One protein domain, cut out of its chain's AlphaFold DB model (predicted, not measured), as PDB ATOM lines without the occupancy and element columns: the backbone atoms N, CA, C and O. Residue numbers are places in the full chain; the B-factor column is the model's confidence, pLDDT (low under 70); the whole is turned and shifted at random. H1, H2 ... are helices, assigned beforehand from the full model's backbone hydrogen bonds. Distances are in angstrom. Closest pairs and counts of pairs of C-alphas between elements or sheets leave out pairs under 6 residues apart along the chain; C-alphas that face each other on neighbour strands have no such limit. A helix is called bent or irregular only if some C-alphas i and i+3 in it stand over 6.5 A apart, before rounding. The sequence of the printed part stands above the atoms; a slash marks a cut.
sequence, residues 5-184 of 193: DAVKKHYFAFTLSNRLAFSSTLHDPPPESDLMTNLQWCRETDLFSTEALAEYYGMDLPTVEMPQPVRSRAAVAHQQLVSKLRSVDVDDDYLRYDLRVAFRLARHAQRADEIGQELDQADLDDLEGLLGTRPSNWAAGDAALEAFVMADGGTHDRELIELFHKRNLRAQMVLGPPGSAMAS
ATOM      1  N   ASP A   5      13.286  53.657 -70.258       89.94
ATOM      2  CA  ASP A   5      12.503  53.913 -71.470       89.94
ATOM      3  C   ASP A   5      12.724  52.797 -72.499       89.94
ATOM      4  O   ASP A   5      11.772  52.240 -73.053       89.94
ATOM      5  N   ALA A   6      13.982  52.375 -72.671       92.12
ATOM      6  CA  ALA A   6      14.304  51.206 -73.479       92.12
ATOM      7  C   ALA A   6      13.633  49.934 -72.935       92.12
ATOM      8  O   ALA A   6      13.079  49.160 -73.718       92.12
ATOM      9  N   VAL A   7      13.638  49.719 -71.614       91.25
ATOM     10  CA  VAL A   7      12.981  48.555 -70.989       91.25
ATOM     11  C   VAL A   7      11.477  48.538 -71.284       91.25
ATOM     12  O   VAL A   7      10.972  47.509 -71.727       91.25
ATOM     13  N   LYS A   8      10.775  49.669 -71.125       89.81
ATOM     14  CA  LYS A   8       9.332  49.783 -71.417       89.81
ATOM     15  C   LYS A   8       9.001  49.424 -72.867       89.81
ATOM     16  O   LYS A   8       8.081  48.648 -73.119       89.81
ATOM     17  N   LYS A   9       9.789  49.924 -73.824       90.06
ATOM     18  CA  LYS A   9       9.604  49.637 -75.259       90.06
ATOM     19  C   LYS A   9       9.792  48.157 -75.591       90.06
ATOM     20  O   LYS A   9       8.980  47.582 -76.313       90.06
ATOM     21  N   HIS A  10      10.837  47.526 -75.050       92.69
ATOM     22  CA  HIS A  10      11.074  46.094 -75.263       92.69
ATOM     23  C   HIS A  10      10.020  45.230 -74.573       92.69
ATOM     24  O   HIS A  10       9.629  44.200 -75.119       92.69
ATOM     25  N   TYR A  11       9.530  45.655 -73.407       92.56
ATOM     26  CA  TYR A  11       8.432  44.984 -72.726       92.56
ATOM     27  C   TYR A  11       7.153  45.008 -73.566       92.56
ATOM     28  O   TYR A  11       6.580  43.957 -73.829       92.56
ATOM     29  N   PHE A  12       6.752  46.180 -74.068       92.06
ATOM     30  CA  PHE A  12       5.599  46.290 -74.960       92.06
ATOM     31  C   PHE A  12       5.750  45.391 -76.201       92.06
ATOM     32  O   PHE A  12       4.867  44.586 -76.499       92.06
ATOM     33  N   ALA A  13       6.906  45.432 -76.871       91.88
ATOM     34  CA  ALA A  13       7.176  44.560 -78.016       91.88
ATOM     35  C   ALA A  13       7.081  43.063 -77.660       91.88
ATOM     36  O   ALA A  13       6.531  42.275 -78.429       91.88
ATOM     37  N   PHE A  14       7.571  42.670 -76.481       93.00
ATOM     38  CA  PHE A  14       7.443  41.305 -75.975       93.00
ATOM     39  C   PHE A  14       5.976  40.904 -75.774       93.00
ATOM     40  O   PHE A  14       5.587  39.819 -76.206       93.00
ATOM     41  N   THR A  15       5.144  41.771 -75.192       93.81
ATOM     42  CA  THR A  15       3.722  41.461 -74.949       93.81
ATOM     43  C   THR A  15       2.925  41.221 -76.238       93.81
ATOM     44  O   THR A  15       2.005  40.412 -76.253       93.81
ATOM     45  N   LEU A  16       3.324  41.807 -77.368       91.00
ATOM     46  CA  LEU A  16       2.669  41.551 -78.659       91.00
ATOM     47  C   LEU A  16       3.112  40.245 -79.337       91.00
ATOM     48  O   LEU A  16       2.460  39.779 -80.276       91.00
ATOM     49  N   SER A  17       4.212  39.637 -78.889       92.69
ATOM     50  CA  SER A  17       4.836  38.509 -79.592       92.69
ATOM     51  C   SER A  17       3.918  37.292 -79.726       92.69
ATOM     52  O   SER A  17       3.852  36.711 -80.808       92.69
ATOM     53  N   ASN A  18       3.146  36.950 -78.689       93.69
ATOM     54  CA  ASN A  18       2.191  35.838 -78.740       93.69
ATOM     55  C   ASN A  18       1.128  36.059 -79.815       93.69
ATOM     56  O   ASN A  18       0.880  35.180 -80.634       93.69
ATOM     57  N   ARG A  19       0.502  37.240 -79.834       93.19
ATOM     58  CA  ARG A  19      -0.541  37.576 -80.809       93.19
ATOM     59  C   ARG A  19      -0.028  37.467 -82.237       93.19
ATOM     60  O   ARG A  19      -0.699  36.881 -83.083       93.19
ATOM     61  N   LEU A  20       1.175  37.980 -82.484       92.44
ATOM     62  CA  LEU A  20       1.823  37.901 -83.790       92.44
ATOM     63  C   LEU A  20       2.160  36.450 -84.166       92.44
ATOM     64  O   LEU A  20       1.860  36.032 -85.284       92.44
ATOM     65  N   ALA A  21       2.707  35.671 -83.230       93.12
ATOM     66  CA  ALA A  21       3.118  34.288 -83.459       93.12
ATOM     67  C   ALA A  21       1.938  33.331 -83.692       93.12
ATOM     68  O   ALA A  21       2.027  32.449 -84.544       93.12
ATOM     69  N   PHE A  22       0.834  33.503 -82.960       93.75
ATOM     70  CA  PHE A  22      -0.305  32.583 -82.997       93.75
ATOM     71  C   PHE A  22      -1.439  33.025 -83.927       93.75
ATOM     72  O   PHE A  22      -2.358  32.236 -84.144       93.75
ATOM     73  N   SER A  23      -1.395  34.233 -84.502       89.75
ATOM     74  CA  SER A  23      -2.483  34.792 -85.329       89.75
ATOM     75  C   SER A  23      -3.019  33.819 -86.391       89.75
ATOM     76  O   SER A  23      -4.225  33.584 -86.450       89.75
ATOM     77  N   SER A  24      -2.134  33.185 -87.167       90.00
ATOM     78  CA  SER A  24      -2.510  32.198 -88.186       90.00
ATOM     79  C   SER A  24      -3.155  30.949 -87.580       90.00
ATOM     80  O   SER A  24      -4.219  30.527 -88.021       90.00
ATOM     81  N   THR A  25      -2.557  30.396 -86.522       90.25
ATOM     82  CA  THR A  25      -3.040  29.183 -85.838       90.25
ATOM     83  C   THR A  25      -4.319  29.391 -85.028       90.25
ATOM     84  O   THR A  25      -4.992  28.422 -84.696       90.25
ATOM     85  N   LEU A  26      -4.655  30.635 -84.681       93.12
ATOM     86  CA  LEU A  26      -5.934  30.984 -84.062       93.12
ATOM     87  C   LEU A  26      -7.034  31.173 -85.108       93.12
ATOM     88  O   LEU A  26      -8.190  30.866 -84.829       93.12
ATOM     89  N   HIS A  27      -6.679  31.687 -86.288       92.25
ATOM     90  CA  HIS A  27      -7.611  31.874 -87.396       92.25
ATOM     91  C   HIS A  27      -8.013  30.539 -88.040       92.25
ATOM     92  O   HIS A  27      -9.190  30.324 -88.311       92.25
ATOM     93  N   ASP A  28      -7.047  29.650 -88.278       94.38
ATOM     94  CA  ASP A  28      -7.266  28.326 -88.874       94.38
ATOM     95  C   ASP A  28      -6.522  27.250 -88.055       94.38
ATOM     96  O   ASP A  28      -5.409  26.846 -88.405       94.38
ATOM     97  N   PRO A  29      -7.066  26.855 -86.885       93.81
ATOM     98  CA  PRO A  29      -6.406  25.902 -86.004       93.81
ATOM     99  C   PRO A  29      -6.418  24.492 -86.607       93.81
ATOM    100  O   PRO A  29      -7.491  23.993 -86.962       93.81
ATOM    101  N   PRO A  30      -5.271  23.789 -86.656       92.62
ATOM    102  CA  PRO A  30      -5.277  22.379 -87.018       92.62
ATOM    103  C   PRO A  30      -6.026  21.550 -85.953       92.62
ATOM    104  O   PRO A  30      -6.135  21.992 -84.803       92.62
ATOM    105  N   PRO A  31      -6.538  20.351 -86.288       88.88
ATOM    106  CA  PRO A  31      -7.333  19.530 -85.365       88.88
ATOM    107  C   PRO A  31      -6.658  19.224 -84.020       88.88
ATOM    108  O   PRO A  31      -7.336  19.106 -83.004       88.88
ATOM    109  N   GLU A  32      -5.332  19.111 -84.007       89.44
ATOM    110  CA  GLU A  32      -4.495  18.849 -82.834       89.44
ATOM    111  C   GLU A  32      -4.154  20.102 -82.005       89.44
ATOM    112  O   GLU A  32      -3.438  20.014 -81.006       89.44
ATOM    113  N   SER A  33      -4.626  21.281 -82.415       92.19
ATOM    114  CA  SER A  33      -4.318  22.546 -81.749       92.19
ATOM    115  C   SER A  33      -4.901  22.598 -80.337       92.19
ATOM    116  O   SER A  33      -6.110  22.448 -80.140       92.19
ATOM    117  N   ASP A  34      -4.070  22.955 -79.352       93.75
ATOM    118  CA  ASP A  34      -4.566  23.454 -78.065       93.75
ATOM    119  C   ASP A  34      -4.996  24.923 -78.204       93.75
ATOM    120  O   ASP A  34      -4.404  25.851 -77.642       93.75
ATOM    121  N   LEU A  35      -6.053  25.121 -78.997       95.19
ATOM    122  CA  LEU A  35      -6.615  26.428 -79.328       95.19
ATOM    123  C   LEU A  35      -6.889  27.254 -78.070       95.19
ATOM    124  O   LEU A  35      -6.656  28.460 -78.054       95.19
ATOM    125  N   MET A  36      -7.372  26.612 -77.006       95.50
ATOM    126  CA  MET A  36      -7.761  27.323 -75.796       95.50
ATOM    127  C   MET A  36      -6.570  27.830 -74.998       95.50
ATOM    128  O   MET A  36      -6.628  28.954 -74.500       95.50
ATOM    129  N   THR A  37      -5.499  27.044 -74.881       94.38
ATOM    130  CA  THR A  37      -4.260  27.523 -74.254       94.38
ATOM    131  C   THR A  37      -3.655  28.665 -75.073       94.38
ATOM    132  O   THR A  37      -3.324  29.704 -74.505       94.38
ATOM    133  N   ASN A  38      -3.613  28.537 -76.404       95.19
ATOM    134  CA  ASN A  38      -3.104  29.595 -77.285       95.19
ATOM    135  C   ASN A  38      -3.936  30.884 -77.179       95.19
ATOM    136  O   ASN A  38      -3.380  31.976 -77.067       95.19
ATOM    137  N   LEU A  39      -5.270  30.770 -77.150       95.62
ATOM    138  CA  LEU A  39      -6.161  31.908 -76.925       95.62
ATOM    139  C   LEU A  39      -5.870  32.579 -75.585       95.62
ATOM    140  O   LEU A  39      -5.761  33.800 -75.546       95.62
ATOM    141  N   GLN A  40      -5.730  31.806 -74.506       95.31
ATOM    142  CA  GLN A  40      -5.454  32.355 -73.180       95.31
ATOM    143  C   GLN A  40      -4.122  33.101 -73.139       95.31
ATOM    144  O   GLN A  40      -4.086  34.217 -72.632       95.31
ATOM    145  N   TRP A  41      -3.063  32.547 -73.732       94.88
ATOM    146  CA  TRP A  41      -1.779  33.238 -73.836       94.88
ATOM    147  C   TRP A  41      -1.880  34.546 -74.606       94.88
ATOM    148  O   TRP A  41      -1.342  35.548 -74.145       94.88
ATOM    149  N   CYS A  42      -2.584  34.560 -75.742       95.88
ATOM    150  CA  CYS A  42      -2.794  35.791 -76.494       95.88
ATOM    151  C   CYS A  42      -3.594  36.818 -75.695       95.88
ATOM    152  O   CYS A  42      -3.159  37.956 -75.618       95.88
ATOM    153  N   ARG A  43      -4.721  36.445 -75.071       95.06
ATOM    154  CA  ARG A  43      -5.544  37.413 -74.320       95.06
ATOM    155  C   ARG A  43      -4.802  37.990 -73.122       95.06
ATOM    156  O   ARG A  43      -4.875  39.193 -72.889       95.06
ATOM    157  N   GLU A  44      -4.033  37.155 -72.432       95.12
ATOM    158  CA  GLU A  44      -3.229  37.588 -71.295       95.12
ATOM    159  C   GLU A  44      -2.170  38.611 -71.715       95.12
ATOM    160  O   GLU A  44      -2.045  39.673 -71.107       95.12
ATOM    161  N   THR A  45      -1.435  38.339 -72.794       95.56
ATOM    162  CA  THR A  45      -0.404  39.269 -73.255       95.56
ATOM    163  C   THR A  45      -0.968  40.478 -74.000       95.56
ATOM    164  O   THR A  45      -0.372  41.550 -73.942       95.56
ATOM    165  N   ASP A  46      -2.140  40.356 -74.630       96.06
ATOM    166  CA  ASP A  46      -2.881  41.492 -75.187       96.06
ATOM    167  C   ASP A  46      -3.268  42.471 -74.057       96.06
ATOM    168  O   ASP A  46      -3.087  43.683 -74.208       96.06
ATOM    169  N   LEU A  47      -3.711  41.974 -72.891       96.44
ATOM    170  CA  LEU A  47      -3.945  42.809 -71.704       96.44
ATOM    171  C   LEU A  47      -2.655  43.495 -71.238       96.44
ATOM    172  O   LEU A  47      -2.648  44.724 -71.131       96.44
ATOM    173  N   PHE A  48      -1.551  42.752 -71.088       96.06
ATOM    174  CA  PHE A  48      -0.252  43.333 -70.709       96.06
ATOM    175  C   PHE A  48       0.209  44.432 -71.666       96.06
ATOM    176  O   PHE A  48       0.807  45.415 -71.233       96.06
ATOM    177  N   SER A  49      -0.085  44.296 -72.962       95.06
ATOM    178  CA  SER A  49       0.269  45.312 -73.952       95.06
ATOM    179  C   SER A  49      -0.459  46.634 -73.695       95.06
ATOM    180  O   SER A  49       0.168  47.695 -73.679       95.06
ATOM    181  N   THR A  50      -1.763  46.578 -73.405       95.62
ATOM    182  CA  THR A  50      -2.568  47.771 -73.100       95.62
ATOM    183  C   THR A  50      -2.221  48.379 -71.742       95.62
ATOM    184  O   THR A  50      -2.206  49.599 -71.618       95.62
ATOM    185  N   GLU A  51      -1.863  47.555 -70.752       95.00
ATOM    186  CA  GLU A  51      -1.369  48.001 -69.441       95.00
ATOM    187  C   GLU A  51      -0.022  48.721 -69.551       95.00
ATOM    188  O   GLU A  51       0.143  49.812 -69.005       95.00
ATOM    189  N   ALA A  52       0.916  48.167 -70.322       93.25
ATOM    190  CA  ALA A  52       2.210  48.797 -70.565       93.25
ATOM    191  C   ALA A  52       2.074  50.141 -71.295       93.25
ATOM    192  O   ALA A  52       2.758  51.105 -70.939       93.25
ATOM    193  N   LEU A  53       1.193  50.219 -72.299       93.12
ATOM    194  CA  LEU A  53       0.904  51.474 -72.994       93.12
ATOM    195  C   LEU A  53       0.238  52.485 -72.061       93.12
ATOM    196  O   LEU A  53       0.668  53.636 -72.016       93.12
ATOM    197  N   ALA A  54      -0.752  52.076 -71.271       93.94
ATOM    198  CA  ALA A  54      -1.393  52.967 -70.313       93.94
ATOM    199  C   ALA A  54      -0.392  53.538 -69.301       93.94
ATOM    200  O   ALA A  54      -0.377  54.747 -69.080       93.94
ATOM    201  N   GLU A  55       0.511  52.716 -68.761       92.00
ATOM    202  CA  GLU A  55       1.573  53.208 -67.879       92.00
ATOM    203  C   GLU A  55       2.521  54.177 -68.609       92.00
ATOM    204  O   GLU A  55       2.932  55.191 -68.040       92.00
ATOM    205  N   TYR A  56       2.851  53.912 -69.876       89.81
ATOM    206  CA  TYR A  56       3.672  54.811 -70.690       89.81
ATOM    207  C   TYR A  56       3.007  56.182 -70.906       89.81
ATOM    208  O   TYR A  56       3.680  57.209 -70.811       89.81
ATOM    209  N   TYR A  57       1.690  56.218 -71.131       91.44
ATOM    210  CA  TYR A  57       0.914  57.454 -71.311       91.44
ATOM    211  C   TYR A  57       0.394  58.073 -69.998       91.44
ATOM    212  O   TYR A  57      -0.231  59.142 -70.039       91.44
ATOM    213  N   GLY A  58       0.636  57.441 -68.844       93.19
ATOM    214  CA  GLY A  58       0.108  57.874 -67.546       93.19
ATOM    215  C   GLY A  58      -1.423  57.855 -67.502       93.19
ATOM    216  O   GLY A  58      -2.038  58.847 -67.113       93.19
ATOM    217  N   MET A  59      -2.028  56.775 -67.993       95.00
ATOM    218  CA  MET A  59      -3.474  56.586 -68.095       95.00
ATOM    219  C   MET A  59      -3.990  55.610 -67.044       95.00
ATOM    220  O   MET A  59      -3.385  54.566 -66.808       95.00
ATOM    221  N   ASP A  60      -5.166  55.917 -66.505       95.31
ATOM    222  CA  ASP A  60      -5.984  54.931 -65.813       95.31
ATOM    223  C   ASP A  60      -6.763  54.113 -66.846       95.31
ATOM    224  O   ASP A  60      -7.361  54.666 -67.770       95.31
ATOM    225  N   LEU A  61      -6.752  52.790 -66.695       95.75
ATOM    226  CA  LEU A  61      -7.461  51.895 -67.605       95.75
ATOM    227  C   LEU A  61      -8.908  51.656 -67.158       95.75
ATOM    228  O   LEU A  61      -9.166  51.479 -65.962       95.75
ATOM    229  N   PRO A  62      -9.862  51.606 -68.106       96.69
ATOM    230  CA  PRO A  62     -11.260  51.356 -67.793       96.69
ATOM    231  C   PRO A  62     -11.483  49.907 -67.349       96.69
ATOM    232  O   PRO A  62     -10.773  48.988 -67.748       96.69
ATOM    233  N   THR A  63     -12.548  49.680 -66.585       96.00
ATOM    234  CA  THR A  63     -13.086  48.336 -66.336       96.00
ATOM    235  C   THR A  63     -14.307  48.082 -67.212       96.00
ATOM    236  O   THR A  63     -14.978  49.023 -67.630       96.00
ATOM    237  N   VAL A  64     -14.653  46.813 -67.429       96.75
ATOM    238  CA  VAL A  64     -15.918  46.421 -68.069       96.75
ATOM    239  C   VAL A  64     -16.735  45.547 -67.126       96.75
ATOM    240  O   VAL A  64     -16.181  44.757 -66.357       96.75
ATOM    241  N   GLU A  65     -18.055  45.698 -67.169       95.12
ATOM    242  CA  GLU A  65     -18.964  44.867 -66.383       95.12
ATOM    243  C   GLU A  65     -19.032  43.451 -66.963       95.12
ATOM    244  O   GLU A  65     -18.990  43.259 -68.177       95.12
ATOM    245  N   MET A  66     -19.125  42.449 -66.087       95.19
ATOM    246  CA  MET A  66     -19.349  41.061 -66.490       95.19
ATOM    247  C   MET A  66     -20.847  40.856 -66.759       95.19
ATOM    248  O   MET A  66     -21.630  40.949 -65.805       95.19
ATOM    249  N   PRO A  67     -21.252  40.494 -67.990       96.81
ATOM    250  CA  PRO A  67     -22.642  40.190 -68.301       96.81
ATOM    251  C   PRO A  67     -23.214  39.047 -67.464       96.81
ATOM    252  O   PRO A  67     -22.504  38.104 -67.074       96.81
ATOM    253  N   GLN A  68     -24.528  39.087 -67.249       95.62
ATOM    254  CA  GLN A  68     -25.237  37.967 -66.640       95.62
ATOM    255  C   GLN A  68     -25.401  36.829 -67.659       95.62
ATOM    256  O   GLN A  68     -25.814  37.079 -68.788       95.62
ATOM    257  N   PRO A  69     -25.117  35.565 -67.292       96.69
ATOM    258  CA  PRO A  69     -25.294  34.441 -68.208       96.69
ATOM    259  C   PRO A  69     -26.760  34.283 -68.634       96.69
ATOM    260  O   PRO A  69     -27.645  34.145 -67.786       96.69
ATOM    261  N   VAL A  70     -27.013  34.215 -69.941       96.75
ATOM    262  CA  VAL A  70     -28.346  33.959 -70.500       96.75
ATOM    263  C   VAL A  70     -28.481  32.493 -70.905       96.75
ATOM    264  O   VAL A  70     -27.570  31.874 -71.452       96.75
ATOM    265  N   ARG A  71     -29.654  31.904 -70.650       96.06
ATOM    266  CA  ARG A  71     -29.963  30.541 -71.097       96.06
ATOM    267  C   ARG A  71     -30.429  30.550 -72.553       96.06
ATOM    268  O   ARG A  71     -31.574  30.902 -72.832       96.06
ATOM    269  N   SER A  72     -29.579  30.079 -73.461       96.56
ATOM    270  CA  SER A  72     -29.930  29.889 -74.871       96.56
ATOM    271  C   SER A  72     -30.754  28.611 -75.121       96.56
ATOM    272  O   SER A  72     -30.959  27.768 -74.239       96.56
ATOM    273  N   ARG A  73     -31.176  28.419 -76.379       97.06
ATOM    274  CA  ARG A  73     -31.765  27.153 -76.860       97.06
ATOM    275  C   ARG A  73     -30.762  25.992 -76.850       97.06
ATOM    276  O   ARG A  73     -31.177  24.846 -76.692       97.06
ATOM    277  N   ALA A  74     -29.468  26.276 -77.002       97.00
ATOM    278  CA  ALA A  74     -28.395  25.285 -77.024       97.00
ATOM    279  C   ALA A  74     -27.888  24.912 -75.617       97.00
ATOM    280  O   ALA A  74     -27.144  23.942 -75.473       97.00
ATOM    281  N   ALA A  75     -28.330  25.616 -74.567       97.31
ATOM    282  CA  ALA A  75     -27.821  25.463 -73.204       97.31
ATOM    283  C   ALA A  75     -27.791  24.006 -72.696       97.31
ATOM    284  O   ALA A  75     -26.810  23.587 -72.084       97.31
ATOM    285  N   VAL A  76     -28.828  23.205 -72.976       98.12
ATOM    286  CA  VAL A  76     -28.873  21.786 -72.559       98.12
ATOM    287  C   VAL A  76     -27.797  20.958 -73.268       98.12
ATOM    288  O   VAL A  76     -27.166  20.105 -72.645       98.12
ATOM    289  N   ALA A  77     -27.552  21.221 -74.554       98.31
ATOM    290  CA  ALA A  77     -26.525  20.526 -75.324       98.31
ATOM    291  C   ALA A  77     -25.118  20.883 -74.826       98.31
ATOM    292  O   ALA A  77     -24.310  19.981 -74.606       98.31
ATOM    293  N   HIS A  78     -24.853  22.169 -74.561       98.00
ATOM    294  CA  HIS A  78     -23.593  22.618 -73.962       98.00
ATOM    295  C   HIS A  78     -23.339  21.958 -72.602       98.00
ATOM    296  O   HIS A  78     -22.277  21.370 -72.390       98.00
ATOM    297  N   GLN A  79     -24.332  21.982 -71.707       97.19
ATOM    298  CA  GLN A  79     -24.238  21.355 -70.386       97.19
ATOM    299  C   GLN A  79     -23.938  19.856 -70.488       97.19
ATOM    300  O   GLN A  79     -23.042  19.357 -69.805       97.19
ATOM    301  N   GLN A  80     -24.641  19.145 -71.374       98.12
ATOM    302  CA  GLN A  80     -24.438  17.713 -71.557       98.12
ATOM    303  C   GLN A  80     -23.063  17.393 -72.154       98.12
ATOM    304  O   GLN A  80     -22.420  16.449 -71.701       98.12
ATOM    305  N   LEU A  81     -22.584  18.165 -73.136       98.31
ATOM    306  CA  LEU A  81     -21.252  17.984 -73.722       98.31
ATOM    307  C   LEU A  81     -20.155  18.157 -72.665       98.31
ATOM    308  O   LEU A  81     -19.299  17.290 -72.504       98.31
ATOM    309  N   VAL A  82     -20.225  19.246 -71.902       97.31
ATOM    310  CA  VAL A  82     -19.279  19.553 -70.826       97.31
ATOM    311  C   VAL A  82     -19.301  18.469 -69.746       97.31
ATOM    312  O   VAL A  82     -18.240  18.035 -69.295       97.31
ATOM    313  N   SER A  83     -20.487  17.993 -69.350       97.12
ATOM    314  CA  SER A  83     -20.618  16.905 -68.375       97.12
ATOM    315  C   SER A  83     -20.031  15.595 -68.899       97.12
ATOM    316  O   SER A  83     -19.315  14.918 -68.163       97.12
ATOM    317  N   LYS A  84     -20.295  15.245 -70.164       97.50
ATOM    318  CA  LYS A  84     -19.755  14.034 -70.793       97.50
ATOM    319  C   LYS A  84     -18.232  14.054 -70.814       97.50
ATOM    320  O   LYS A  84     -17.626  13.110 -70.320       97.50
ATOM    321  N   LEU A  85     -17.622  15.138 -71.296       96.56
ATOM    322  CA  LEU A  85     -16.162  15.266 -71.382       96.56
ATOM    323  C   LEU A  85     -15.472  15.158 -70.013       96.56
ATOM    324  O   LEU A  85     -14.383  14.610 -69.929       96.56
ATOM    325  N   ARG A  86     -16.115  15.619 -68.929       93.62
ATOM    326  CA  ARG A  86     -15.595  15.446 -67.558       93.62
ATOM    327  C   ARG A  86     -15.765  14.039 -66.994       93.62
ATOM    328  O   ARG A  86     -15.075  13.702 -66.040       93.62
ATOM    329  N   SER A  87     -16.735  13.281 -67.499       94.94
ATOM    330  CA  SER A  87     -17.083  11.955 -66.973       94.94
ATOM    331  C   SER A  87     -16.293  10.814 -67.605       94.94
ATOM    332  O   SER A  87     -16.312   9.706 -67.080       94.94
ATOM    333  N   VAL A  88     -15.641  11.069 -68.742       95.06
ATOM    334  CA  VAL A  88     -14.815  10.072 -69.420       95.06
ATOM    335  C   VAL A  88     -13.510   9.920 -68.648       95.06
ATOM    336  O   VAL A  88     -12.748  10.878 -68.524       95.06
ATOM    337  N   ASP A  89     -13.273   8.711 -68.149       93.38
ATOM    338  CA  ASP A  89     -12.015   8.314 -67.532       93.38
ATOM    339  C   ASP A  89     -11.230   7.432 -68.508       93.38
ATOM    340  O   ASP A  89     -11.801   6.549 -69.156       93.38
ATOM    341  N   VAL A  90      -9.939   7.718 -68.656       95.44
ATOM    342  CA  VAL A  90      -9.032   7.015 -69.571       95.44
ATOM    343  C   VAL A  90      -7.677   6.824 -68.904       95.44
ATOM    344  O   VAL A  90      -7.149   7.739 -68.263       95.44
ATOM    345  N   ASP A  91      -7.095   5.643 -69.098       95.19
ATOM    346  CA  ASP A  91      -5.776   5.304 -68.558       95.19
ATOM    347  C   ASP A  91      -4.635   5.958 -69.352       95.19
ATOM    348  O   ASP A  91      -3.580   6.248 -68.792       95.19
ATOM    349  N   ASP A  92      -4.862   6.242 -70.637       97.44
ATOM    350  CA  ASP A  92      -3.875   6.830 -71.544       97.44
ATOM    351  C   ASP A  92      -3.689   8.341 -71.310       97.44
ATOM    352  O   ASP A  92      -4.642   9.126 -71.352       97.44
ATOM    353  N   ASP A  93      -2.442   8.753 -71.073       95.38
ATOM    354  CA  ASP A  93      -2.083  10.140 -70.753       95.38
ATOM    355  C   ASP A  93      -2.339  11.110 -71.913       95.38
ATOM    356  O   ASP A  93      -2.743  12.253 -71.679       95.38
ATOM    357  N   TYR A  94      -2.125  10.664 -73.154       94.06
ATOM    358  CA  TYR A  94      -2.334  11.482 -74.345       94.06
ATOM    359  C   TYR A  94      -3.829  11.733 -74.568       94.06
ATOM    360  O   TYR A  94      -4.258  12.882 -74.656       94.06
ATOM    361  N   LEU A  95      -4.656  10.687 -74.506       94.94
ATOM    362  CA  LEU A  95      -6.112  10.817 -74.578       94.94
ATOM    363  C   LEU A  95      -6.670  11.660 -73.427       94.94
ATOM    364  O   LEU A  95      -7.603  12.441 -73.619       94.94
ATOM    365  N   ARG A  96      -6.092  11.550 -72.226       95.19
ATOM    366  CA  ARG A  96      -6.479  12.390 -71.084       95.19
ATOM    367  C   ARG A  96      -6.188  13.869 -71.342       95.19
ATOM    368  O   ARG A  96      -6.963  14.730 -70.913       95.19
ATOM    369  N   TYR A  97      -5.074  14.175 -72.004       93.88
ATOM    370  CA  TYR A  97      -4.742  15.532 -72.424       93.88
ATOM    371  C   TYR A  97      -5.713  16.040 -73.498       93.88
ATOM    372  O   TYR A  97      -6.311  17.099 -73.303       93.88
ATOM    373  N   ASP A  98      -5.972  15.264 -74.549       93.94
ATOM    374  CA  ASP A  98      -6.902  15.645 -75.621       93.94
ATOM    375  C   ASP A  98      -8.326  15.888 -75.096       93.94
ATOM    376  O   ASP A  98      -8.967  16.887 -75.433       93.94
ATOM    377  N   LEU A  99      -8.810  15.043 -74.178       95.50
ATOM    378  CA  LEU A  99     -10.096  15.249 -73.498       95.50
ATOM    379  C   LEU A  99     -10.126  16.563 -72.707       95.50
ATOM    380  O   LEU A  99     -11.159  17.237 -72.660       95.50
ATOM    381  N   ARG A 100      -9.002  16.960 -72.101       94.19
ATOM    382  CA  ARG A 100      -8.880  18.236 -71.383       94.19
ATOM    383  C   ARG A 100      -8.916  19.426 -72.339       94.19
ATOM    384  O   ARG A 100      -9.574  20.418 -72.014       94.19
ATOM    385  N   VAL A 101      -8.249  19.337 -73.489       95.25
ATOM    386  CA  VAL A 101      -8.290  20.368 -74.542       95.25
ATOM    387  C   VAL A 101      -9.719  20.520 -75.067       95.25
ATOM    388  O   VAL A 101     -10.280  21.619 -75.026       95.25
ATOM    389  N   ALA A 102     -10.370  19.411 -75.429       96.12
ATOM    390  CA  ALA A 102     -11.763  19.401 -75.874       96.12
ATOM    391  C   ALA A 102     -12.723  19.955 -74.807       96.12
ATOM    392  O   ALA A 102     -13.632  20.727 -75.117       96.12
ATOM    393  N   PHE A 103     -12.508  19.614 -73.532       96.25
ATOM    394  CA  PHE A 103     -13.285  20.151 -72.416       96.25
ATOM    395  C   PHE A 103     -13.168  21.674 -72.306       96.25
ATOM    396  O   PHE A 103     -14.185  22.353 -72.143       96.25
ATOM    397  N   ARG A 104     -11.952  22.227 -72.408       96.44
ATOM    398  CA  ARG A 104     -11.734  23.681 -72.378       96.44
ATOM    399  C   ARG A 104     -12.449  24.365 -73.538       96.44
ATOM    400  O   ARG A 104     -13.132  25.361 -73.307       96.44
ATOM    401  N   LEU A 105     -12.363  23.801 -74.743       97.06
ATOM    402  CA  LEU A 105     -13.042  24.344 -75.920       97.06
ATOM    403  C   LEU A 105     -14.568  24.314 -75.757       97.06
ATOM    404  O   LEU A 105     -15.238  25.315 -75.991       97.06
ATOM    405  N   ALA A 106     -15.123  23.203 -75.265       97.44
ATOM    406  CA  ALA A 106     -16.554  23.094 -74.984       97.44
ATOM    407  C   ALA A 106     -17.019  24.105 -73.919       97.44
ATOM    408  O   ALA A 106     -18.101  24.682 -74.039       97.44
ATOM    409  N   ARG A 107     -16.200  24.346 -72.885       97.19
ATOM    410  CA  ARG A 107     -16.468  25.361 -71.853       97.19
ATOM    411  C   ARG A 107     -16.425  26.782 -72.400       97.19
ATOM    412  O   ARG A 107     -17.274  27.579 -72.008       97.19
ATOM    413  N   HIS A 108     -15.476  27.082 -73.279       97.50
ATOM    414  CA  HIS A 108     -15.390  28.363 -73.971       97.50
ATOM    415  C   HIS A 108     -16.599  28.595 -74.883       97.50
ATOM    416  O   HIS A 108     -17.256  29.622 -74.763       97.50
ATOM    417  N   ALA A 109     -16.965  27.612 -75.711       97.56
ATOM    418  CA  ALA A 109     -18.132  27.699 -76.587       97.56
ATOM    419  C   ALA A 109     -19.435  27.906 -75.798       97.56
ATOM    420  O   ALA A 109     -20.250  28.749 -76.156       97.56
ATOM    421  N   GLN A 110     -19.606  27.190 -74.680       97.88
ATOM    422  CA  GLN A 110     -20.728  27.433 -73.776       97.88
ATOM    423  C   GLN A 110     -20.710  28.862 -73.222       97.88
ATOM    424  O   GLN A 110     -21.753  29.499 -73.127       97.88
ATOM    425  N   ARG A 111     -19.539  29.372 -72.828       97.81
ATOM    426  CA  ARG A 111     -19.433  30.723 -72.277       97.81
ATOM    427  C   ARG A 111     -19.749  31.787 -73.330       97.81
ATOM    428  O   ARG A 111     -20.427  32.758 -73.012       97.81
ATOM    429  N   ALA A 112     -19.308  31.587 -74.569       97.56
ATOM    430  CA  ALA A 112     -19.641  32.454 -75.696       97.56
ATOM    431  C   ALA A 112     -21.154  32.484 -75.961       97.56
ATOM    432  O   ALA A 112     -21.713  33.553 -76.170       97.56
ATOM    433  N   ASP A 113     -21.832  31.339 -75.868       98.19
ATOM    434  CA  ASP A 113     -23.294  31.257 -75.973       98.19
ATOM    435  C   ASP A 113     -24.020  31.962 -74.804       98.19
ATOM    436  O   ASP A 113     -25.069  32.570 -75.002       98.19
ATOM    437  N   GLU A 114     -23.451  31.931 -73.594       98.06
ATOM    438  CA  GLU A 114     -24.039  32.548 -72.396       98.06
ATOM    439  C   GLU A 114     -23.959  34.082 -72.376       98.06
ATOM    440  O   GLU A 114     -24.886  34.717 -71.875       98.06
ATOM    441  N   ILE A 115     -22.841  34.669 -72.827       98.25
ATOM    442  CA  ILE A 115     -22.563  36.111 -72.659       98.25
ATOM    443  C   ILE A 115     -22.066  36.825 -73.922       98.25
ATOM    444  O   ILE A 115     -21.993  38.051 -73.933       98.25
ATOM    445  N   GLY A 116     -21.719  36.098 -74.987       97.38
ATOM    446  CA  GLY A 116     -21.053  36.662 -76.166       97.38
ATOM    447  C   GLY A 116     -21.877  37.737 -76.866       97.38
ATOM    448  O   GLY A 116     -21.341  38.779 -77.212       97.38
ATOM    449  N   GLN A 117     -23.196  37.548 -76.974       97.19
ATOM    450  CA  GLN A 117     -24.064  38.542 -77.608       97.19
ATOM    451  C   GLN A 117     -24.034  39.898 -76.887       97.19
ATOM    452  O   GLN A 117     -24.007  40.934 -77.545       97.19
ATOM    453  N   GLU A 118     -24.057  39.909 -75.551       98.06
ATOM    454  CA  GLU A 118     -24.019  41.155 -74.775       98.06
ATOM    455  C   GLU A 118     -22.650  41.834 -74.889       98.06
ATOM    456  O   GLU A 118     -22.578  43.050 -75.049       98.06
ATOM    457  N   LEU A 119     -21.569  41.044 -74.907       98.06
ATOM    458  CA  LEU A 119     -20.219  41.554 -75.149       98.06
ATOM    459  C   LEU A 119     -20.076  42.180 -76.542       98.06
ATOM    460  O   LEU A 119     -19.513  43.267 -76.647       98.06
ATOM    461  N   ASP A 120     -20.612  41.533 -77.579       97.50
ATOM    462  CA  ASP A 120     -20.594  42.053 -78.949       97.50
ATOM    463  C   ASP A 120     -21.380  43.366 -79.050       97.50
ATOM    464  O   ASP A 120     -20.939  44.298 -79.714       97.50
ATOM    465  N   GLN A 121     -22.538  43.478 -78.385       97.75
ATOM    466  CA  GLN A 121     -23.290  44.738 -78.377       97.75
ATOM    467  C   GLN A 121     -22.523  45.854 -77.667       97.75
ATOM    468  O   GLN A 121     -22.428  46.948 -78.216       97.75
ATOM    469  N   ALA A 122     -21.933  45.568 -76.504       97.62
ATOM    470  CA  ALA A 122     -21.140  46.547 -75.767       97.62
ATOM    471  C   ALA A 122     -19.896  47.002 -76.549       97.62
ATOM    472  O   ALA A 122     -19.485  48.154 -76.446       97.62
ATOM    473  N   ASP A 123     -19.295  46.112 -77.341       97.94
ATOM    474  CA  ASP A 123     -18.199  46.469 -78.237       97.94
ATOM    475  C   ASP A 123     -18.653  47.383 -79.385       97.94
ATOM    476  O   ASP A 123     -18.013  48.395 -79.656       97.94
ATOM    477  N   LEU A 124     -19.789  47.082 -80.021       98.38
ATOM    478  CA  LEU A 124     -20.356  47.942 -81.065       98.38
ATOM    479  C   LEU A 124     -20.713  49.340 -80.544       98.38
ATOM    480  O   LEU A 124     -20.531  50.317 -81.269       98.38
ATOM    481  N   ASP A 125     -21.196  49.433 -79.306       97.44
ATOM    482  CA  ASP A 125     -21.497  50.709 -78.649       97.44
ATOM    483  C   ASP A 125     -20.211  51.513 -78.382       97.44
ATOM    484  O   ASP A 125     -20.168  52.718 -78.626       97.44
ATOM    485  N   ASP A 126     -19.129  50.849 -77.959       97.56
ATOM    486  CA  ASP A 126     -17.820  51.493 -77.794       97.56
ATOM    487  C   ASP A 126     -17.246  51.993 -79.131       97.56
ATOM    488  O   ASP A 126     -16.649  53.072 -79.187       97.56
ATOM    489  N   LEU A 127     -17.436  51.231 -80.214       98.31
ATOM    490  CA  LEU A 127     -16.986  51.614 -81.553       98.31
ATOM    491  C   LEU A 127     -17.716  52.842 -82.094       98.31
ATOM    492  O   LEU A 127     -17.100  53.634 -82.803       98.31
ATOM    493  N   GLU A 128     -19.001  53.027 -81.780       97.56
ATOM    494  CA  GLU A 128     -19.764  54.195 -82.237       97.56
ATOM    495  C   GLU A 128     -19.111  55.508 -81.791       97.56
ATOM    496  O   GLU A 128     -19.020  56.448 -82.583       97.56
ATOM    497  N   GLY A 129     -18.599  55.553 -80.557       92.19
ATOM    498  CA  GLY A 129     -17.923  56.732 -80.017       92.19
ATOM    499  C   GLY A 129     -16.655  57.111 -80.787       92.19
ATOM    500  O   GLY A 129     -16.394  58.295 -80.978       92.19
ATOM    501  N   LEU A 130     -15.896  56.118 -81.263       94.75
ATOM    502  CA  LEU A 130     -14.642  56.338 -81.990       94.75
ATOM    503  C   LEU A 130     -14.864  56.555 -83.494       94.75
ATOM    504  O   LEU A 130     -14.258  57.433 -84.103       94.75
ATOM    505  N   LEU A 131     -15.741  55.756 -84.105       96.62
ATOM    506  CA  LEU A 131     -15.978  55.754 -85.551       96.62
ATOM    507  C   LEU A 131     -17.020  56.797 -85.987       96.62
ATOM    508  O   LEU A 131     -17.218  57.013 -87.183       96.62
ATOM    509  N   GLY A 132     -17.745  57.395 -85.037       95.81
ATOM    510  CA  GLY A 132     -18.854  58.322 -85.279       95.81
ATOM    511  C   GLY A 132     -20.121  57.664 -85.837       95.81
ATOM    512  O   GLY A 132     -21.129  58.340 -86.040       95.81
ATOM    513  N   THR A 133     -20.087  56.355 -86.100       96.62
ATOM    514  CA  THR A 133     -21.238  55.552 -86.521       96.62
ATOM    515  C   THR A 133     -21.143  54.161 -85.918       96.62
ATOM    516  O   THR A 133     -20.063  53.573 -85.871       96.62
ATOM    517  N   ARG A 134     -22.280  53.615 -85.482       97.81
ATOM    518  CA  ARG A 134     -22.345  52.259 -84.942       97.81
ATOM    519  C   ARG A 134     -22.289  51.210 -86.060       97.81
ATOM    520  O   ARG A 134     -23.179  51.207 -86.921       97.81
ATOM    521  N   PRO A 135     -21.317  50.282 -86.055       98.31
ATOM    522  CA  PRO A 135     -21.288  49.199 -87.030       98.31
ATOM    523  C   PRO A 135     -22.478  48.242 -86.860       98.31
ATOM    524  O   PRO A 135     -23.057  48.103 -85.782       98.31
ATOM    525  N   SER A 136     -22.857  47.559 -87.941       97.44
ATOM    526  CA  SER A 136     -24.045  46.693 -87.951       97.44
ATOM    527  C   SER A 136     -23.830  45.330 -87.286       97.44
ATOM    528  O   SER A 136     -24.793  44.685 -86.878       97.44
ATOM    529  N   ASN A 137     -22.583  44.868 -87.215       97.69
ATOM    530  CA  ASN A 137     -22.167  43.616 -86.590       97.69
ATOM    531  C   ASN A 137     -20.657  43.650 -86.311       97.69
ATOM    532  O   ASN A 137     -19.959  44.544 -86.796       97.69
ATOM    533  N   TRP A 138     -20.164  42.664 -85.556       95.81
ATOM    534  CA  TRP A 138     -18.760  42.576 -85.145       95.81
ATOM    535  C   TRP A 138     -17.787  42.616 -86.335       95.81
ATOM    536  O   TRP A 138     -16.807  43.349 -86.293       95.81
ATOM    537  N   ALA A 139     -18.086  41.914 -87.434       97.12
ATOM    538  CA  ALA A 139     -17.188  41.829 -88.587       97.12
ATOM    539  C   ALA A 139     -17.078  43.171 -89.323       97.12
ATOM    540  O   ALA A 139     -15.992  43.587 -89.720       97.12
ATOM    541  N   ALA A 140     -18.203  43.876 -89.471       98.06
ATOM    542  CA  ALA A 140     -18.212  45.237 -89.995       98.06
ATOM    543  C   ALA A 140     -17.476  46.207 -89.056       98.06
ATOM    544  O   ALA A 140     -16.801  47.117 -89.535       98.06
ATOM    545  N   GLY A 141     -17.591  46.004 -87.740       98.00
ATOM    546  CA  GLY A 141     -16.883  46.789 -86.732       98.00
ATOM    547  C   GLY A 141     -15.369  46.621 -86.796       98.00
ATOM    548  O   GLY A 141     -14.660  47.621 -86.833       98.00
ATOM    549  N   ASP A 142     -14.876  45.386 -86.892       97.44
ATOM    550  CA  ASP A 142     -13.439  45.114 -86.998       97.44
ATOM    551  C   ASP A 142     -12.840  45.680 -88.290       97.44
ATOM    552  O   ASP A 142     -11.803  46.339 -88.241       97.44
ATOM    553  N   ALA A 143     -13.526  45.523 -89.427       98.25
ATOM    554  CA  ALA A 143     -13.076  46.102 -90.693       98.25
ATOM    555  C   ALA A 143     -13.034  47.644 -90.652       98.25
ATOM    556  O   ALA A 143     -12.108  48.262 -91.182       98.25
ATOM    557  N   ALA A 144     -14.028  48.278 -90.021       98.25
ATOM    558  CA  ALA A 144     -14.068  49.730 -89.881       98.25
ATOM    559  C   ALA A 144     -12.992  50.249 -88.912       98.25
ATOM    560  O   ALA A 144     -12.349  51.258 -89.203       98.25
ATOM    561  N   LEU A 145     -12.758  49.546 -87.799       98.31
ATOM    562  CA  LEU A 145     -11.712  49.892 -86.841       98.31
ATOM    563  C   LEU A 145     -10.316  49.754 -87.454       98.31
ATOM    564  O   LEU A 145      -9.485  50.637 -87.265       98.31
ATOM    565  N   GLU A 146     -10.057  48.691 -88.217       97.69
ATOM    566  CA  GLU A 146      -8.786  48.518 -88.926       97.69
ATOM    567  C   GLU A 146      -8.526  49.687 -89.886       97.69
ATOM    568  O   GLU A 146      -7.461  50.307 -89.842       97.69
ATOM    569  N   ALA A 147      -9.521  50.050 -90.702       98.00
ATOM    570  CA  ALA A 147      -9.414  51.186 -91.613       98.00
ATOM    571  C   ALA A 147      -9.178  52.514 -90.871       98.00
ATOM    572  O   ALA A 147      -8.374  53.330 -91.322       98.00
ATOM    573  N   PHE A 148      -9.846  52.715 -89.729       98.00
ATOM    574  CA  PHE A 148      -9.655  53.886 -88.875       98.00
ATOM    575  C   PHE A 148      -8.222  53.966 -88.336       98.00
ATOM    576  O   PHE A 148      -7.552  54.973 -88.544       98.00
ATOM    577  N   VAL A 149      -7.718  52.894 -87.712       96.94
ATOM    578  CA  VAL A 149      -6.369  52.852 -87.116       96.94
ATOM    579  C   VAL A 149      -5.288  53.093 -88.169       96.94
ATOM    580  O   VAL A 149      -4.339  53.835 -87.926       96.94
ATOM    581  N   MET A 150      -5.448  52.524 -89.366       96.69
ATOM    582  CA  MET A 150      -4.509  52.730 -90.472       96.69
ATOM    583  C   MET A 150      -4.494  54.180 -90.990       96.69
ATOM    584  O   MET A 150      -3.479  54.616 -91.537       96.69
ATOM    585  N   ALA A 151      -5.595  54.921 -90.833       96.50
ATOM    586  CA  ALA A 151      -5.735  56.306 -91.284       96.50
ATOM    587  C   ALA A 151      -5.439  57.356 -90.194       96.50
ATOM    588  O   ALA A 151      -5.182  58.511 -90.531       96.50
ATOM    589  N   ASP A 152      -5.476  56.973 -88.916       95.50
ATOM    590  CA  ASP A 152      -5.420  57.879 -87.763       95.50
ATOM    591  C   ASP A 152      -4.110  58.683 -87.651       95.50
ATOM    592  O   ASP A 152      -4.090  59.853 -87.254       95.50
ATOM    593  N   GLY A 153      -2.986  58.049 -87.992       92.00
ATOM    594  CA  GLY A 153      -1.665  58.663 -87.847       92.00
ATOM    595  C   GLY A 153      -1.241  58.925 -86.393       92.00
ATOM    596  O   GLY A 153      -0.328  59.723 -86.186       92.00
ATOM    597  N   GLY A 154      -1.868  58.264 -85.408       91.00
ATOM    598  CA  GLY A 154      -1.537  58.364 -83.978       91.00
ATOM    599  C   GLY A 154      -2.211  59.533 -83.253       91.00
ATOM    600  O   GLY A 154      -1.694  60.021 -82.249       91.00
ATOM    601  N   THR A 155      -3.335  60.034 -83.770       95.38
ATOM    602  CA  THR A 155      -4.076  61.140 -83.145       95.38
ATOM    603  C   THR A 155      -4.952  60.650 -81.991       95.38
ATOM    604  O   THR A 155      -5.187  61.408 -81.052       95.38
ATOM    605  N   HIS A 156      -5.389  59.387 -82.028       96.81
ATOM    606  CA  HIS A 156      -6.330  58.803 -81.067       96.81
ATOM    607  C   HIS A 156      -5.693  57.699 -80.204       96.81
ATOM    608  O   HIS A 156      -6.366  56.745 -79.811       96.81
ATOM    609  N   ASP A 157      -4.388  57.789 -79.911       95.44
ATOM    610  CA  ASP A 157      -3.654  56.765 -79.146       95.44
ATOM    611  C   ASP A 157      -4.352  56.405 -77.823       95.44
ATOM    612  O   ASP A 157      -4.482  55.228 -77.486       95.44
ATOM    613  N   ARG A 158      -4.823  57.407 -77.068       96.62
ATOM    614  CA  ARG A 158      -5.448  57.190 -75.754       96.62
ATOM    615  C   ARG A 158      -6.792  56.478 -75.897       96.62
ATOM    616  O   ARG A 158      -7.034  55.472 -75.236       96.62
ATOM    617  N   GLU A 159      -7.633  56.954 -76.803       97.44
ATOM    618  CA  GLU A 159      -8.944  56.384 -77.098       97.44
ATOM    619  C   GLU A 159      -8.822  54.937 -77.604       97.44
ATOM    620  O   GLU A 159      -9.595  54.061 -77.208       97.44
ATOM    621  N   LEU A 160      -7.810  54.657 -78.431       97.69
ATOM    622  CA  LEU A 160      -7.509  53.316 -78.925       97.69
ATOM    623  C   LEU A 160      -7.018  52.389 -77.810       97.69
ATOM    624  O   LEU A 160      -7.471  51.246 -77.736       97.69
ATOM    625  N   ILE A 161      -6.140  52.859 -76.918       97.31
ATOM    626  CA  ILE A 161      -5.692  52.078 -75.753       97.31
ATOM    627  C   ILE A 161      -6.888  51.688 -74.878       97.31
ATOM    628  O   ILE A 161      -7.020  50.518 -74.512       97.31
ATOM    629  N   GLU A 162      -7.788  52.628 -74.582       98.00
ATOM    630  CA  GLU A 162      -8.999  52.357 -73.800       98.00
ATOM    631  C   GLU A 162      -9.918  51.343 -74.494       98.00
ATOM    632  O   GLU A 162     -10.376  50.384 -73.864       98.00
ATOM    633  N   LEU A 163     -10.172  51.519 -75.795       98.19
ATOM    634  CA  LEU A 163     -10.994  50.607 -76.590       98.19
ATOM    635  C   LEU A 163     -10.409  49.191 -76.610       98.19
ATOM    636  O   LEU A 163     -11.113  48.221 -76.313       98.19
ATOM    637  N   PHE A 164      -9.121  49.056 -76.937       97.69
ATOM    638  CA  PHE A 164      -8.459  47.756 -76.998       97.69
ATOM    639  C   PHE A 164      -8.401  47.087 -75.631       97.69
ATOM    640  O   PHE A 164      -8.615  45.879 -75.545       97.69
ATOM    641  N   HIS A 165      -8.205  47.849 -74.554       97.88
ATOM    642  CA  HIS A 165      -8.239  47.289 -73.210       97.88
ATOM    643  C   HIS A 165      -9.620  46.714 -72.871       97.88
ATOM    644  O   HIS A 165      -9.718  45.556 -72.460       97.88
ATOM    645  N   LYS A 166     -10.704  47.463 -73.129       98.38
ATOM    646  CA  LYS A 166     -12.078  46.961 -72.946       98.38
ATOM    647  C   LYS A 166     -12.322  45.693 -73.766       98.38
ATOM    648  O   LYS A 166     -12.820  44.705 -73.226       98.38
ATOM    649  N   ARG A 167     -11.915  45.675 -75.041       97.81
ATOM    650  CA  ARG A 167     -11.994  44.489 -75.915       97.81
ATOM    651  C   ARG A 167     -11.232  43.292 -75.353       97.81
ATOM    652  O   ARG A 167     -11.763  42.182 -75.344       97.81
ATOM    653  N   ASN A 168     -10.021  43.507 -74.850       97.38
ATOM    654  CA  ASN A 168      -9.194  42.453 -74.270       97.38
ATOM    655  C   ASN A 168      -9.812  41.894 -72.982       97.38
ATOM    656  O   ASN A 168      -9.885  40.673 -72.829       97.38
ATOM    657  N   LEU A 169     -10.359  42.752 -72.112       97.69
ATOM    658  CA  LEU A 169     -11.102  42.321 -70.924       97.69
ATOM    659  C   LEU A 169     -12.305  41.451 -71.310       97.69
ATOM    660  O   LEU A 169     -12.459  40.350 -70.782       97.69
ATOM    661  N   ARG A 170     -13.126  41.897 -72.270       97.88
ATOM    662  CA  ARG A 170     -14.277  41.121 -72.764       97.88
ATOM    663  C   ARG A 170     -13.839  39.786 -73.370       97.88
ATOM    664  O   ARG A 170     -14.437  38.756 -73.072       97.88
ATOM    665  N   ALA A 171     -12.761  39.771 -74.152       96.31
ATOM    666  CA  ALA A 171     -12.216  38.544 -74.725       96.31
ATOM    667  C   ALA A 171     -11.741  37.548 -73.648       96.31
ATOM    668  O   ALA A 171     -11.967  36.345 -73.793       96.31
ATOM    669  N   GLN A 172     -11.150  38.033 -72.549       96.62
ATOM    670  CA  GLN A 172     -10.770  37.211 -71.393       96.62
ATOM    671  C   GLN A 172     -12.000  36.556 -70.735       96.62
ATOM    672  O   GLN A 172     -11.962  35.374 -70.386       96.62
ATOM    673  N   MET A 173     -13.119  37.287 -70.608       96.88
ATOM    674  CA  MET A 173     -14.352  36.811 -69.951       96.88
ATOM    675  C   MET A 173     -14.988  35.588 -70.626       96.88
ATOM    676  O   MET A 173     -15.730  34.841 -69.979       96.88
ATOM    677  N   VAL A 174     -14.714  35.378 -71.917       96.81
ATOM    678  CA  VAL A 174     -15.276  34.264 -72.694       96.81
ATOM    679  C   VAL A 174     -14.412  33.002 -72.601       96.81
ATOM    680  O   VAL A 174     -14.900  31.904 -72.866       96.81
ATOM    681  N   LEU A 175     -13.145  33.093 -72.176       96.75
ATOM    682  CA  LEU A 175     -12.237  31.934 -72.097       96.75
ATOM    683  C   LEU A 175     -12.730  30.837 -71.140       96.75
ATOM    684  O   LEU A 175     -12.395  29.663 -71.300       96.75
ATOM    685  N   GLY A 176     -13.544  31.199 -70.150       94.88
ATOM    686  CA  GLY A 176     -14.139  30.259 -69.212       94.88
ATOM    687  C   GLY A 176     -15.118  30.932 -68.249       94.88
ATOM    688  O   GLY A 176     -15.317  32.143 -68.301       94.88
ATOM    689  N   PRO A 177     -15.765  30.162 -67.357       92.62
ATOM    690  CA  PRO A 177     -16.636  30.742 -66.341       92.62
ATOM    691  C   PRO A 177     -15.841  31.597 -65.333       92.62
ATOM    692  O   PRO A 177     -14.632  31.374 -65.163       92.62
ATOM    693  N   PRO A 178     -16.516  32.511 -64.608       90.38
ATOM    694  CA  PRO A 178     -15.912  33.253 -63.506       90.38
ATOM    695  C   PRO A 178     -15.197  32.325 -62.511       90.38
ATOM    696  O   PRO A 178     -15.711  31.264 -62.156       90.38
ATOM    697  N   GLY A 179     -13.992  32.717 -62.091       88.69
ATOM    698  CA  GLY A 179     -13.140  31.933 -61.190       88.69
ATOM    699  C   GLY A 179     -12.346  30.803 -61.857       88.69
ATOM    700  O   GLY A 179     -11.569  30.131 -61.182       88.69
ATOM    701  N   SER A 180     -12.501  30.572 -63.165       92.06
ATOM    702  CA  SER A 180     -11.631  29.637 -63.882       92.06
ATOM    703  C   SER A 180     -10.235  30.223 -64.101       92.06
ATOM    704  O   SER A 180     -10.088  31.409 -64.397       92.06
ATOM    705  N   ALA A 181      -9.208  29.370 -64.044       91.19
ATOM    706  CA  ALA A 181      -7.839  29.766 -64.383       91.19
ATOM    707  C   ALA A 181      -7.726  30.311 -65.821       91.19
ATOM    708  O   ALA A 181      -6.933  31.205 -66.071       91.19
ATOM    709  N   MET A 182      -8.564  29.818 -66.742       93.31
ATOM    710  CA  MET A 182      -8.596  30.267 -68.140       93.31
ATOM    711  C   MET A 182      -9.030  31.728 -68.300       93.31
ATOM    712  O   MET A 182      -8.563  32.388 -69.215       93.31
ATOM    713  N   ALA A 183      -9.929  32.218 -67.442       92.69
ATOM    714  CA  ALA A 183     -10.453  33.587 -67.497       92.69
ATOM    715  C   ALA A 183      -9.784  34.521 -66.472       92.69
ATOM    716  O   ALA A 183     -10.170  35.681 -66.343       92.69
ATOM    717  N   SER A 184      -8.821  34.011 -65.702       91.62
ATOM    718  CA  SER A 184      -8.099  34.797 -64.704       91.62
ATOM    719  C   SER A 184      -7.000  35.601 -65.384       91.62
ATOM    720  O   SER A 184      -6.303  35.071 -66.244       91.62
TER     721      SER A 184
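This is residues 5 to 184 of the 193 residues of the protein "Phosphotransferase family protein" of Acidimicrobiales bacterium (UniProt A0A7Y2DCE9). The longest helix, H4, bends into two arms. Arm H4b joins H6, H2 and H1 in a side-by-side row with H5 on H4b, while arm H4a passes one end of H2 beside H3. All helix, the printed part has 180 residues, named helices H1 to H6 in order, no named strand, and is compact: radius of gyration of the C-alphas 18.1 A, spans 56 by 39 by 28 A.

By hydrogen bonds H4, residues 93 to 131, is one helix but bent, C-alphas 114 and 117 being 7.9 A apart: H4a is 93 to 114, H4b 117 to 131. H1, 5 to 27, starts at (12.503, 53.913, -71.470) and is irregular, C-alphas 21 and 24 being 7.6 A apart. H2 is 35 to 57, H3 75 to 87, H5 138 to 152; H6, 157 to 174, ends at (-15.276, 34.264, -72.694).

H4b touches H6, closest C-alphas Leu 119 and Arg 170, 6.4 A. Every O i to N i+4 pair is within hydrogen-bond range in H2, H3, H4a and H5.

The printed part has no cut; H2 to H3 is a long link.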